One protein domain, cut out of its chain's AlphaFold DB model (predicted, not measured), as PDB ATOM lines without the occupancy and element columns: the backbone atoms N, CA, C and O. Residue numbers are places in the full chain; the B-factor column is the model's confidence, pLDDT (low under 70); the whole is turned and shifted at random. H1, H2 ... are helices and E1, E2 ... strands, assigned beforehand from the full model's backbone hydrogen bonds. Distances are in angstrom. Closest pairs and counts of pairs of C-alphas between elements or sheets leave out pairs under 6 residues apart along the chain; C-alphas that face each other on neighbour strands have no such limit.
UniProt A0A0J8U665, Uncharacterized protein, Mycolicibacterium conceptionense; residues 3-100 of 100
ATOM      1  N   ARG A   3     110.163   2.945   3.781       94.44
ATOM      2  CA  ARG A   3     110.748   3.338   5.059       94.44
ATOM      3  C   ARG A   3     109.651   3.587   6.072       94.44
ATOM      4  O   ARG A   3     108.520   3.917   5.725       94.44
ATOM      5  N   PHE A   4     110.000   3.398   7.330       94.62
ATOM      6  CA  PHE A   4     109.120   3.678   8.448       94.62
ATOM      7  C   PHE A   4     109.936   4.214   9.616       94.62
ATOM      8  O   PHE A   4     111.162   4.105   9.646       94.62
ATOM      9  N   ARG A   5     109.243   4.772  10.599       95.19
ATOM     10  CA  ARG A   5     109.830   5.259  11.848       95.19
ATOM     11  C   ARG A   5     108.894   4.991  13.014       95.19
ATOM     12  O   ARG A   5     107.691   4.785  12.830       95.19
ATOM     13  N   LEU A   6     109.447   5.013  14.222       92.44
ATOM     14  CA  LEU A   6     108.645   5.039  15.443       92.44
ATOM     15  C   LEU A   6     107.930   6.396  15.530       92.44
ATOM     16  O   LEU A   6     108.503   7.441  15.212       92.44
ATOM     17  N   ARG A   7     106.659   6.403  15.933       90.38
ATOM     18  CA  ARG A   7     105.886   7.636  16.113       90.38
ATOM     19  C   ARG A   7     106.584   8.525  17.144       90.38
ATOM     20  O   ARG A   7     106.870   8.080  18.248       90.38
ATOM     21  N   GLY A   8     106.812   9.787  16.786       89.25
ATOM     22  CA  GLY A   8     107.541  10.738  17.633       89.25
ATOM     23  C   GLY A   8     109.066  10.683  17.477       89.25
ATOM     24  O   GLY A   8     109.754  11.480  18.104       89.25
ATOM     25  N   ASP A   9     109.588   9.806  16.615       93.50
ATOM     26  CA  ASP A   9     111.007   9.720  16.275       93.50
ATOM     27  C   ASP A   9     111.290  10.225  14.845       93.50
ATOM     28  O   ASP A   9     110.400  10.322  13.990       93.50
ATOM     29  N   THR A  10     112.551  10.562  14.579       94.00
ATOM     30  CA  THR A  10     113.067  10.946  13.254       94.00
ATOM     31  C   THR A  10     113.953   9.872  12.626       94.00
ATOM     32  O   THR A  10     114.320  10.001  11.461       94.00
ATOM     33  N   THR A  11     114.290   8.808  13.362       95.88
ATOM     34  CA  THR A  11     115.095   7.698  12.833       95.88
ATOM     35  C   THR A  11     114.268   6.859  11.864       95.88
ATOM     36  O   THR A  11     113.251   6.281  12.246       95.88
ATOM     37  N   GLU A  12     114.720   6.775  10.615       96.69
ATOM     38  CA  GLU A  12     114.101   5.947   9.580       96.69
ATOM     39  C   GLU A  12     114.740   4.558   9.520       96.69
ATOM     40  O   GLU A  12     115.962   4.407   9.584       96.69
ATOM     41  N   PHE A  13     113.905   3.544   9.311       96.56
ATOM     42  CA  PHE A  13     114.302   2.155   9.132       96.56
ATOM     43  C   PHE A  13     113.820   1.641   7.773       96.56
ATOM     44  O   PHE A  13     112.711   1.975   7.343       96.56
ATOM     45  N   PRO A  14     114.624   0.823   7.073       96.06
ATOM     46  CA  PRO A  14     114.205   0.231   5.815       96.06
ATOM     47  C   PRO A  14     113.176  -0.882   6.045       96.06
ATOM     48  O   PRO A  14     113.345  -1.740   6.906       96.06
ATOM     49  N   ALA A  15     112.134  -0.913   5.222       94.19
ATOM     50  CA  ALA A  15     111.221  -2.043   5.105       94.19
ATOM     51  C   ALA A  15     111.404  -2.710   3.742       94.19
ATOM     52  O   ALA A  15     111.440  -2.048   2.698       94.19
ATOM     53  N   TYR A  16     111.504  -4.036   3.753       91.38
ATOM     54  CA  TYR A  16     111.638  -4.834   2.539       91.38
ATOM     55  C   TYR A  16     110.286  -5.001   1.836       91.38
ATOM     56  O   TYR A  16     110.190  -4.905   0.614       91.38
ATOM     57  N   ALA A  17     109.235  -5.213   2.626       90.75
ATOM     58  CA  ALA A  17     107.854  -5.355   2.185       90.75
ATOM     59  C   ALA A  17     106.900  -4.949   3.323       90.75
ATOM     60  O   ALA A  17     107.344  -4.526   4.392       90.75
ATOM     61  N   HIS A  18     105.599  -5.113   3.097       90.69
ATOM     62  CA  HIS A  18     104.584  -5.118   4.144       90.69
ATOM     63  C   HIS A  18     103.849  -6.458   4.114       90.69
ATOM     64  O   HIS A  18     103.631  -7.013   3.035       90.69
ATOM     65  N   GLY A  19     103.489  -6.979   5.283       87.12
ATOM     66  CA  GLY A  19     102.744  -8.227   5.424       87.12
ATOM     67  C   GLY A  19     101.592  -8.078   6.410       87.12
ATOM     68  O   GLY A  19     101.664  -7.259   7.324       87.12
ATOM     69  N   ALA A  20     100.543  -8.876   6.232       88.50
ATOM     70  CA  ALA A  20      99.418  -8.895   7.158       88.50
ATOM     71  C   ALA A  20      99.831  -9.535   8.495       88.50
ATOM     72  O   ALA A  20     100.339 -10.659   8.519       88.50
ATOM     73  N   GLY A  21      99.624  -8.805   9.590       84.19
ATOM     74  CA  GLY A  21      99.747  -9.285  10.964       84.19
ATOM     75  C   GLY A  21      98.552 -10.129  11.388       84.19
ATOM     76  O   GLY A  21      97.617 -10.365  10.618       84.19
ATOM     77  N   ARG A  22      98.577 -10.606  12.637       78.44
ATOM     78  CA  ARG A  22      97.520 -11.496  13.161       78.44
ATOM     79  C   ARG A  22      96.162 -10.809  13.296       78.44
ATOM     80  O   ARG A  22      95.138 -11.483  13.293       78.44
ATOM     81  N   ASP A  23      96.163  -9.491  13.411       83.06
ATOM     82  CA  ASP A  23      94.974  -8.650  13.522       83.06
ATOM     83  C   ASP A  23      94.485  -8.103  12.164       83.06
ATOM     84  O   ASP A  23      93.512  -7.354  12.111       83.06
ATOM     85  N   GLY A  24      95.135  -8.494  11.061       82.50
ATOM     86  CA  GLY A  24      94.800  -8.061   9.706       82.50
ATOM     87  C   GLY A  24      95.395  -6.710   9.293       82.50
ATOM     88  O   GLY A  24      95.214  -6.317   8.138       82.50
ATOM     89  N   HIS A  25      96.128  -6.012  10.168       85.25
ATOM     90  CA  HIS A  25      96.862  -4.806   9.779       85.25
ATOM     91  C   HIS A  25      98.129  -5.151   8.992       85.25
ATOM     92  O   HIS A  25      98.714  -6.220   9.149       85.25
ATOM     93  N   ASN A  26      98.573  -4.236   8.128       88.62
ATOM     94  CA  ASN A  26      99.828  -4.391   7.397       88.62
ATOM     95  C   ASN A  26     100.997  -3.833   8.212       88.62
ATOM     96  O   ASN A  26     101.021  -2.645   8.530       88.62
ATOM     97  N   TYR A  27     101.992  -4.677   8.479       90.69
ATOM     98  CA  TYR A  27     103.200  -4.322   9.218       90.69
ATOM     99  C   TYR A  27     104.443  -4.395   8.332       90.69
ATOM    100  O   TYR A  27     104.492  -5.216   7.407       90.69
ATOM    101  N   PRO A  28     105.473  -3.578   8.610       93.94
ATOM    102  CA  PRO A  28     106.756  -3.680   7.933       93.94
ATOM    103  C   PRO A  28     107.374  -5.072   8.072       93.94
ATOM    104  O   PRO A  28     107.442  -5.641   9.164       93.94
ATOM    105  N   VAL A  29     107.874  -5.597   6.956       93.56
ATOM    106  CA  VAL A  29     108.740  -6.774   6.915       93.56
ATOM    107  C   VAL A  29     110.183  -6.295   6.870       93.56
ATOM    108  O   VAL A  29     110.575  -5.569   5.952       93.56
ATOM    109  N   VAL A  30     110.973  -6.703   7.855       93.88
ATOM    110  CA  VAL A  30     112.336  -6.209   8.081       93.88
ATOM    111  C   VAL A  30     113.330  -7.356   8.204       93.88
ATOM    112  O   VAL A  30     112.966  -8.472   8.576       93.88
ATOM    113  N   ASP A  31     114.595  -7.097   7.887       93.19
ATOM    114  CA  ASP A  31     115.663  -8.066   8.127       93.19
ATOM    115  C   ASP A  31     116.080  -8.107   9.610       93.19
ATOM    116  O   ASP A  31     115.633  -7.316  10.450       93.19
ATOM    117  N   ARG A  32     116.962  -9.056   9.945       92.62
ATOM    118  CA  ARG A  32     117.489  -9.237  11.307       92.62
ATOM    119  C   ARG A  32     118.145  -7.970  11.870       92.62
ATOM    120  O   ARG A  32     117.950  -7.659  13.044       92.62
ATOM    121  N   ALA A  33     118.962  -7.293  11.065       93.31
ATOM    122  CA  ALA A  33     119.741  -6.139  11.509       93.31
ATOM    123  C   ALA A  33     118.824  -4.950  11.810       93.31
ATOM    124  O   ALA A  33     118.959  -4.297  12.844       93.31
ATOM    125  N   THR A  34     117.839  -4.731  10.946       95.19
ATOM    126  CA  THR A  34     116.825  -3.695  11.093       95.19
ATOM    127  C   THR A  34     115.937  -3.962  12.298       95.19
ATOM    128  O   THR A  34     115.710  -3.047  13.083       95.19
ATOM    129  N   LEU A  35     115.493  -5.207  12.516       93.56
ATOM    130  CA  LEU A  35     114.709  -5.546  13.708       93.56
ATOM    131  C   LEU A  35     115.482  -5.231  14.998       93.56
ATOM    132  O   LEU A  35     114.940  -4.596  15.900       93.56
ATOM    133  N   ALA A  36     116.763  -5.610  15.071       93.62
ATOM    134  CA  ALA A  36     117.607  -5.283  16.220       93.62
ATOM    135  C   ALA A  36     117.772  -3.762  16.407       93.62
ATOM    136  O   ALA A  36     117.701  -3.271  17.532       93.62
ATOM    137  N   ALA A  37     117.939  -3.011  15.315       95.44
ATOM    138  CA  ALA A  37     118.062  -1.555  15.356       95.44
ATOM    139  C   ALA A  37     116.772  -0.863  15.833       95.44
ATOM    140  O   ALA A  37     116.847   0.082  16.616       95.44
ATOM    141  N   VAL A  38     115.596  -1.354  15.424       94.31
ATOM    142  CA  VAL A  38     114.294  -0.848  15.893       94.31
ATOM    143  C   VAL A  38     114.142  -1.052  17.401       94.31
ATOM    144  O   VAL A  38     113.776  -0.112  18.105       94.31
ATOM    145  N   ILE A  39     114.464  -2.246  17.910       92.88
ATOM    146  CA  ILE A  39     114.398  -2.542  19.351       92.88
ATOM    147  C   ILE A  39     115.373  -1.664  20.140       92.88
ATOM    148  O   ILE A  39     114.986  -1.048  21.131       92.88
ATOM    149  N   ALA A  40     116.614  -1.530  19.666       92.81
ATOM    150  CA  ALA A  40     117.600  -0.660  20.299       92.81
ATOM    151  C   ALA A  40     117.134   0.803  20.327       92.81
ATOM    152  O   ALA A  40     117.272   1.478  21.346       92.81
ATOM    153  N   ARG A  41     116.540   1.297  19.232       93.12
ATOM    154  CA  ARG A  41     116.021   2.666  19.184       93.12
ATOM    155  C   ARG A  41     114.841   2.859  20.124       93.12
ATOM    156  O   ARG A  41     114.792   3.883  20.799       93.12
ATOM    157  N   ARG A  42     113.934   1.886  20.217       90.50
ATOM    158  CA  ARG A  42     112.836   1.926  21.187       90.50
ATOM    159  C   ARG A  42     113.367   2.059  22.612       90.50
ATOM    160  O   ARG A  42     112.918   2.960  23.301       90.50
ATOM    161  N   ASN A  43     114.359   1.266  23.015       89.81
ATOM    162  CA  ASN A  43     114.953   1.364  24.357       89.81
ATOM    163  C   ASN A  43     115.574   2.741  24.649       89.81
ATOM    164  O   ASN A  43     115.658   3.147  25.799       89.81
ATOM    165  N   VAL A  44     116.032   3.463  23.620       90.31
ATOM    166  CA  VAL A  44     116.531   4.840  23.777       90.31
ATOM    167  C   VAL A  44     115.388   5.839  23.981       90.31
ATOM    168  O   VAL A  44     115.569   6.835  24.675       90.31
ATOM    169  N   LEU A  45     114.236   5.609  23.349       88.25
ATOM    170  CA  LEU A  45     113.066   6.485  23.459       88.25
ATOM    171  C   LEU A  45     112.252   6.216  24.731       88.25
ATOM    172  O   LEU A  45     111.630   7.132  25.262       88.25
ATOM    173  N   ASP A  46     112.242   4.969  25.193       84.06
ATOM    174  CA  ASP A  46     111.396   4.498  26.282       84.06
ATOM    175  C   ASP A  46     112.177   4.550  27.608       84.06
ATOM    176  O   ASP A  46     112.995   3.685  27.921       84.06
ATOM    177  N   ASN A  47     111.982   5.631  28.368       70.25
ATOM    178  CA  ASN A  47     112.796   5.993  29.533       70.25
ATOM    179  C   ASN A  47     112.450   5.148  30.778       70.25
ATOM    180  O   ASN A  47     111.903   5.658  31.753       70.25
ATOM    181  N   GLY A  48     112.750   3.849  30.724       72.31
ATOM    182  CA  GLY A  48     112.496   2.889  31.806       72.31
ATOM    183  C   GLY A  48     112.067   1.498  31.335       72.31
ATOM    184  O   GLY A  48     112.076   0.563  32.134       72.31
ATOM    185  N   HIS A  49     111.730   1.345  30.051       81.50
ATOM    186  CA  HIS A  49     111.391   0.055  29.453       81.50
ATOM    187  C   HIS A  49     112.601  -0.507  28.704       81.50
ATOM    188  O   HIS A  49     113.100   0.089  27.751       81.50
ATOM    189  N   ILE A  50     113.070  -1.678  29.125       86.06
ATOM    190  CA  ILE A  50     114.188  -2.379  28.492       86.06
ATOM    191  C   ILE A  50     113.625  -3.534  27.676       86.06
ATOM    192  O   ILE A  50     112.956  -4.410  28.213       86.06
ATOM    193  N   SER A  51     113.907  -3.549  26.377       90.44
ATOM    194  CA  SER A  51     113.566  -4.657  25.485       90.44
ATOM    195  C   SER A  51     114.823  -5.404  25.040       90.44
ATOM    196  O   SER A  51     115.720  -4.801  24.452       90.44
ATOM    197  N   ASP A  52     114.864  -6.719  25.236       91.38
ATOM    198  CA  ASP A  52     115.925  -7.604  24.753       91.38
ATOM    199  C   ASP A  52     115.397  -8.531  23.662       91.38
ATOM    200  O   ASP A  52     114.339  -9.143  23.805       91.38
ATOM    201  N   ILE A  53     116.152  -8.681  22.572       93.56
ATOM    202  CA  ILE A  53     115.775  -9.547  21.453       93.56
ATOM    203  C   ILE A  53     116.671 -10.783  21.356       93.56
ATOM    204  O   ILE A  53     117.897 -10.694  21.322       93.56
ATOM    205  N   THR A  54     116.044 -11.952  21.238       94.12
ATOM    206  CA  THR A  54     116.700 -13.237  20.977       94.12
ATOM    207  C   THR A  54     116.231 -13.799  19.640       94.12
ATOM    208  O   THR A  54     115.036 -13.882  19.379       94.12
ATOM    209  N   PHE A  55     117.168 -14.211  18.786       91.69
ATOM    210  CA  PHE A  55     116.868 -14.779  17.469       91.69
ATOM    211  C   PHE A  55     117.002 -16.301  17.476       91.69
ATOM    212  O   PHE A  55     118.057 -16.821  17.834       91.69
ATOM    213  N   HIS A  56     115.991 -17.006  16.964       88.38
ATOM    214  CA  HIS A  56     115.906 -18.472  17.006       88.38
ATOM    215  C   HIS A  56     116.215 -19.129  15.657       88.38
ATOM    216  O   HIS A  56     115.488 -20.003  15.201       88.38
ATOM    217  N   GLY A  57     117.272 -18.678  14.975       73.69
ATOM    218  CA  GLY A  57     117.807 -19.365  13.789       73.69
ATOM    219  C   GLY A  57     116.772 -19.715  12.708       73.69
ATOM    220  O   GLY A  57     116.625 -20.878  12.356       73.69
ATOM    221  N   GLY A  58     116.042 -18.724  12.188       71.12
ATOM    222  CA  GLY A  58     115.040 -18.926  11.128       71.12
ATOM    223  C   GLY A  58     113.642 -19.322  11.622       71.12
ATOM    224  O   GLY A  58     112.693 -19.213  10.854       71.12
ATOM    225  N   ALA A  59     113.486 -19.684  12.900       76.81
ATOM    226  CA  ALA A  59     112.184 -19.974  13.512       76.81
ATOM    227  C   ALA A  59     111.441 -18.723  14.034       76.81
ATOM    228  O   ALA A  59     110.331 -18.834  14.545       76.81
ATOM    229  N   GLY A  60     112.043 -17.535  13.912       85.88
ATOM    230  CA  GLY A  60     111.511 -16.271  14.428       85.88
ATOM    231  C   GLY A  60     112.445 -15.610  15.438       85.88
ATOM    232  O   GLY A  60     113.626 -15.962  15.550       85.88
ATOM    233  N   ALA A  61     111.920 -14.623  16.152       91.44
ATOM    234  CA  ALA A  61     112.613 -13.959  17.248       91.44
ATOM    235  C   ALA A  61     111.676 -13.793  18.446       91.44
ATOM    236  O   ALA A  61     110.455 -13.817  18.306       91.44
ATOM    237  N   THR A  62     112.250 -13.619  19.624       92.69
ATOM    238  CA  THR A  62     111.522 -13.307  20.848       92.69
ATOM    239  C   THR A  62     112.032 -11.985  21.384       92.69
ATOM    240  O   THR A  62     113.242 -11.811  21.505       92.69
ATOM    241  N   VAL A  63     111.121 -11.071  21.701       91.94
ATOM    242  CA  VAL A  63     111.428  -9.809  22.374       91.94
ATOM    243  C   VAL A  63     110.895  -9.904  23.794       91.94
ATOM    244  O   VAL A  63     109.696 -10.086  23.990       91.94
ATOM    245  N   ARG A  64     111.785  -9.822  24.776       92.75
ATOM    246  CA  ARG A  64     111.435  -9.738  26.192       92.75
ATOM    247  C   ARG A  64     111.456  -8.277  26.605       92.75
ATOM    248  O   ARG A  64     112.425  -7.588  26.315       92.75
ATOM    249  N   GLU A  65     110.405  -7.819  27.258       91.31
ATOM    250  CA  GLU A  65     110.251  -6.456  27.750       91.31
ATOM    251  C   GLU A  65     110.255  -6.469  29.270       91.31
ATOM    252  O   GLU A  65     109.503  -7.217  29.889       91.31
ATOM    253  N   TYR A  66     111.077  -5.612  29.857       89.88
ATOM    254  CA  TYR A  66     111.225  -5.453  31.288       89.88
ATOM    255  C   TYR A  66     110.996  -3.996  31.675       89.88
ATOM    256  O   TYR A  66     111.641  -3.096  31.134       89.88
ATOM    257  N   HIS A  67     110.097  -3.764  32.625       88.62
ATOM    258  CA  HIS A  67     109.856  -2.445  33.199       88.62
ATOM    259  C   HIS A  67     109.364  -2.529  34.641       88.62
ATOM    260  O   HIS A  67     109.118  -3.614  35.158       88.62
ATOM    261  N   TRP A  68     109.244  -1.379  35.296       88.69
ATOM    262  CA  TRP A  68     108.649  -1.260  36.622       88.69
ATOM    263  C   TRP A  68     107.328  -0.503  36.503       88.69
ATOM    264  O   TRP A  68     107.270   0.484  35.770       88.69
ATOM    265  N   ASP A  69     106.283  -0.964  37.189       86.94
ATOM    266  CA  ASP A  69     105.052  -0.181  37.338       86.94
ATOM    267  C   ASP A  69     105.220   0.953  38.367       86.94
ATOM    268  O   ASP A  69     106.247   1.063  39.044       86.94
ATOM    269  N   ASP A  70     104.193   1.798  38.497       87.06
ATOM    270  CA  ASP A  70     104.185   2.928  39.439       87.06
ATOM    271  C   ASP A  70     104.277   2.487  40.915       87.06
ATOM    272  O   ASP A  70     104.708   3.263  41.769       87.06
ATOM    273  N   ASP A  71     103.922   1.231  41.216       91.31
ATOM    274  CA  ASP A  71     104.045   0.618  42.544       91.31
ATOM    275  C   ASP A  71     105.453   0.026  42.789       91.31
ATOM    276  O   ASP A  71     105.725  -0.534  43.857       91.31
ATOM    277  N   GLY A  72     106.361   0.125  41.812       85.81
ATOM    278  CA  GLY A  72     107.713  -0.424  41.882       85.81
ATOM    279  C   GLY A  72     107.769  -1.946  41.731       85.81
ATOM    280  O   GLY A  72     108.728  -2.573  42.191       85.81
ATOM    281  N   ARG A  73     106.767  -2.573  41.108       89.50
ATOM    282  CA  ARG A  73     106.783  -4.002  40.768       89.50
ATOM    283  C   ARG A  73     107.402  -4.217  39.399       89.50
ATOM    284  O   ARG A  73     107.091  -3.513  38.444       89.50
ATOM    285  N   ALA A  74     108.252  -5.233  39.302       88.06
ATOM    286  CA  ALA A  74     108.823  -5.650  38.032       88.06
ATOM    287  C   ALA A  74     107.741  -6.295  37.152       88.06
ATOM    288  O   ALA A  74     107.116  -7.283  37.545       88.06
ATOM    289  N   LEU A  75     107.560  -5.748  35.957       88.62
ATOM    290  CA  LEU A  75     106.732  -6.275  34.886       88.62
ATOM    291  C   LEU A  75     107.638  -6.853  33.796       88.62
ATOM    292  O   LEU A  75     108.551  -6.190  33.303       88.62
ATOM    293  N   ASP A  76     107.370  -8.103  33.432       91.62
ATOM    294  CA  ASP A  76     108.132  -8.873  32.451       91.62
ATOM    295  C   ASP A  76     107.164  -9.499  31.447       91.62
ATOM    296  O   ASP A  76     106.277 -10.274  31.819       91.62
ATOM    297  N   ALA A  77     107.306  -9.128  30.180       88.94
ATOM    298  CA  ALA A  77     106.478  -9.613  29.088       88.94
ATOM    299  C   ALA A  77     107.351 -10.184  27.976       88.94
ATOM    300  O   ALA A  77     108.485  -9.769  27.758       88.94
ATOM    301  N   THR A  78     106.827 -11.164  27.248       90.62
ATOM    302  CA  THR A  78     107.549 -11.801  26.148       90.62
ATOM    303  C   THR A  78     106.673 -11.852  24.907       90.62
ATOM    304  O   THR A  78     105.591 -12.438  24.921       90.62
ATOM    305  N   HIS A  79     107.178 -11.283  23.817       87.06
ATOM    306  CA  HIS A  79     106.517 -11.212  22.519       87.06
ATOM    307  C   HIS A  79     107.237 -12.095  21.509       87.06
ATOM    308  O   HIS A  79     108.466 -12.108  21.429       87.06
ATOM    309  N   THR A  80     106.471 -12.835  20.711       88.38
ATOM    310  CA  THR A  80     107.027 -13.625  19.604       88.38
ATOM    311  C   THR A  80     106.912 -12.840  18.309       88.38
ATOM    312  O   THR A  80     105.814 -12.490  17.887       88.38
ATOM    313  N   VAL A  81     108.046 -12.622  17.653       87.56
ATOM    314  CA  VAL A  81     108.129 -12.008  16.332       87.56
ATOM    315  C   VAL A  81     108.128 -13.113  15.288       87.56
ATOM    316  O   VAL A  81     109.061 -13.922  15.208       87.56
ATOM    317  N   ASN A  82     107.058 -13.152  14.496       82.94
ATOM    318  CA  ASN A  82     106.860 -14.203  13.509       82.94
ATOM    319  C   ASN A  82     107.878 -14.057  12.361       82.94
ATOM    320  O   ASN A  82     108.084 -12.945  11.854       82.94
ATOM    321  N   PRO A  83     108.495 -15.161  11.910       85.00
ATOM    322  CA  PRO A  83     109.275 -15.143  10.684       85.00
ATOM    323  C   PRO A  83     108.340 -14.906   9.490       85.00
ATOM    324  O   PRO A  83     107.268 -15.499   9.400       85.00
ATOM    325  N   HIS A  84     108.757 -14.054   8.554       81.38
ATOM    326  CA  HIS A  84     108.069 -13.846   7.271       81.38
ATOM    327  C   HIS A  84     108.741 -14.626   6.121       81.38
ATOM    328  O   HIS A  84     108.245 -14.684   5.002       81.38
ATOM    329  N   GLY A  85     109.896 -15.233   6.402       80.12
ATOM    330  CA  GLY A  85     110.738 -15.977   5.473       80.12
ATOM    331  C   GLY A  85     112.161 -16.063   6.025       80.12
ATOM    332  O   GLY A  85     112.450 -15.523   7.096       80.12
ATOM    333  N   SER A  86     113.068 -16.728   5.310       80.12
ATOM    334  CA  SER A  86     114.464 -16.883   5.743       80.12
ATOM    335  C   SER A  86     115.137 -15.527   5.990       80.12
ATOM    336  O   SER A  86     115.494 -14.827   5.048       80.12
ATOM    337  N   GLY A  87     115.325 -15.166   7.264       82.19
ATOM    338  CA  GLY A  87     116.017 -13.940   7.680       82.19
ATOM    339  C   GLY A  87     115.156 -12.674   7.761       82.19
ATOM    340  O   GLY A  87     115.697 -11.625   8.114       82.19
ATOM    341  N   PHE A  88     113.848 -12.773   7.496       90.69
ATOM    342  CA  PHE A  88     112.907 -11.654   7.546       90.69
ATOM    343  C   PHE A  88     111.840 -11.849   8.621       90.69
ATOM    344  O   PHE A  88     111.383 -12.963   8.878       90.69
ATOM    345  N   TYR A  89     111.418 -10.740   9.217       92.31
ATOM    346  CA  TYR A  89     110.533 -10.695  10.373       92.31
ATOM    347  C   TYR A  89     109.409  -9.701  10.126       92.31
ATOM    348  O   TYR A  89     109.645  -8.618   9.588       92.31
ATOM    349  N   LEU A  90     108.196 -10.066  10.535       92.12
ATOM    350  CA  LEU A  90     107.059  -9.156  10.518       92.12
ATOM    351  C   LEU A  90     107.037  -8.346  11.817       92.12
ATOM    352  O   LEU A  90     106.989  -8.934  12.897       92.12
ATOM    353  N   LEU A  91     107.054  -7.016  11.722       90.56
ATOM    354  CA  LEU A  91     107.093  -6.113  12.877       90.56
ATOM    355  C   LEU A  91     105.707  -5.922  13.534       90.56
ATOM    356  O   LEU A  91     105.257  -4.801  13.759       90.56
ATOM    357  N   ASP A  92     105.036  -7.029  13.841       86.38
ATOM    358  CA  ASP A  92     103.732  -7.095  14.515       86.38
ATOM    359  C   ASP A  92     103.938  -7.217  16.036       86.38
ATOM    360  O   ASP A  92     103.836  -8.291  16.624       86.38
ATOM    361  N   MET A  93     104.368  -6.115  16.659       84.00
ATOM    362  CA  MET A  93     104.652  -6.041  18.106       84.00
ATOM    363  C   MET A  93     103.870  -4.915  18.797       84.00
ATOM    364  O   MET A  93     104.285  -4.419  19.839       84.00
ATOM    365  N   GLY A  94     102.788  -4.429  18.178       81.88
ATOM    366  CA  GLY A  94     102.009  -3.304  18.711       81.88
ATOM    367  C   GLY A  94     102.776  -1.975  18.789       81.88
ATOM    368  O   GLY A  94     102.358  -1.062  19.499       81.88
ATOM    369  N   LEU A  95     103.900  -1.845  18.073       83.75
ATOM    370  CA  LEU A  95     104.676  -0.607  18.050       83.75
ATOM    371  C   LEU A  95     103.908   0.500  17.310       83.75
ATOM    372  O   LEU A  95     103.323   0.242  16.255       83.75
ATOM    373  N   PRO A  96     103.943   1.753  17.793       85.19
ATOM    374  CA  PRO A  96     103.347   2.869  17.075       85.19
ATOM    375  C   PRO A  96     104.263   3.267  15.910       85.19
ATOM    376  O   PRO A  96     105.206   4.036  16.081       85.19
ATOM    377  N   LEU A  97     103.998   2.733  14.720       88.81
ATOM    378  CA  LEU A  97     104.779   2.987  13.505       88.81
ATOM    379  C   LEU A  97     104.114   4.056  12.629       88.81
ATOM    380  O   LEU A  97     102.891   4.206  12.633       88.81
ATOM    381  N   VAL A  98     104.918   4.799  11.868       90.12
ATOM    382  CA  VAL A  98     104.448   5.692  10.798       90.12
ATOM    383  C   VAL A  98     105.321   5.522   9.555       90.12
ATOM    384  O   VAL A  98     106.529   5.306   9.673       90.12
ATOM    385  N   GLU A  99     104.714   5.619   8.372       87.69
ATOM    386  CA  GLU A  99     105.455   5.657   7.106       87.69
ATOM    387  C   GLU A  99     106.311   6.934   7.029       87.69
ATOM    388  O   GLU A  99     105.953   7.975   7.601       87.69
ATOM    389  N   ALA A 100     107.473   6.819   6.385       80.94
ATOM    390  CA  ALA A 100     108.448   7.894   6.207       80.94
ATOM    391  C   ALA A 100     108.663   8.201   4.722       80.94
ATOM    392  O   ALA A 100     108.749   7.233   3.930       80.94
TER     393      ALA A 100
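This is residues 3 to 100 of the 100 residues of an uncharacterized protein of Mycolicibacterium conceptionense (UniProt A0A0J8U665). One helix, H1, packs on three small antiparallel sheets and keeps a bare side: it runs along one face of the sheet E5 E6 E7, packs on E2 and E1 of the sheet E2 E1 E10, and with its first part, residues 32 to 38, meets E9 and E4 of the curled sheet E3 E4 E9 E8. The long hairpin of E6 and E7 reaches to one end of the longest axis, and E7 runs on into E8 to join two of the sheets. The 98 printed residues have one named helix and ten named strands, in the order E1 E2 E3 E4 H1 E5 E6 E7 E8 E9 E10, and the class is mixed, helices and strands. The whole is compact, with a radius of gyration of the C-alphas of 13.5 A and spans of 41 by 30 by 25 A.

E1, residues 3 to 6, is the inner strand between E2, residues 13 to 15, and E10, residues 97 to 99. N 13 and O 4 are 2.8 A apart, and N 5 and O 98 2.9 A, within hydrogen-bond range. E2 runs on into E3, residues 17 to 20, at 70 degrees. E3 and E4, residues 26 to 31, form a hairpin, with N 27 and O 19 at 2.8 A. E4 is also the antiparallel neighbour of E9, residues 88 to 90, with N 89 and O 30 at 2.8 A. E9 and E8, residues 83 to 85, form a hairpin, with N 84 and O 88 at 2.9 A; this sheet of four is strongly twisted. H1, residues 32 to 45, follows E4 directly, and every O i to N i+4 pair in it is within hydrogen-bond range. E5, residues 50 to 55, E6, residues 61 to 68, and E7, residues 74 to 81, form a meander, each strand the antiparallel neighbour of the one before; N 52 and O 64 are 2.8 A apart, and N 65 and O 77 2.8 A. H1 is on this sheet in two layers, at a height over the sheet of 9.4 A, and runs along the strands, at 2 degrees to E5 on the local plane. The closest C-alphas of H1 and E5 are those of Asn 43 and Ile 50, 5.6 A apart. H1 is also on the other two sheets: its closest C-alphas are those of Thr 34 and Phe 13 of E2, 6.7 A, and of Arg 32 and Phe 88 of E9, 6.4 A. E5 and E9 are apart.

E1 begins at C-alpha 3 (110.748, 3.338, 5.059) and measures 10.7 A from first to last C-alpha. E4 measures 16.3 A and H1 20.4 A, from C-alpha 32 (117.489, -9.237, 11.307). E5 measures 16.8 A, E6 23.5 A and E7 22.6 A. E10 ends at C-alpha 99 (105.455, 5.657, 7.106).

The two C-alphas farthest apart are those of Asp 71 and Ser 86, at 42.1 A. The printed part has no cut and no long link. Its mean pLDDT is 88.7, and no printed residue is under 70.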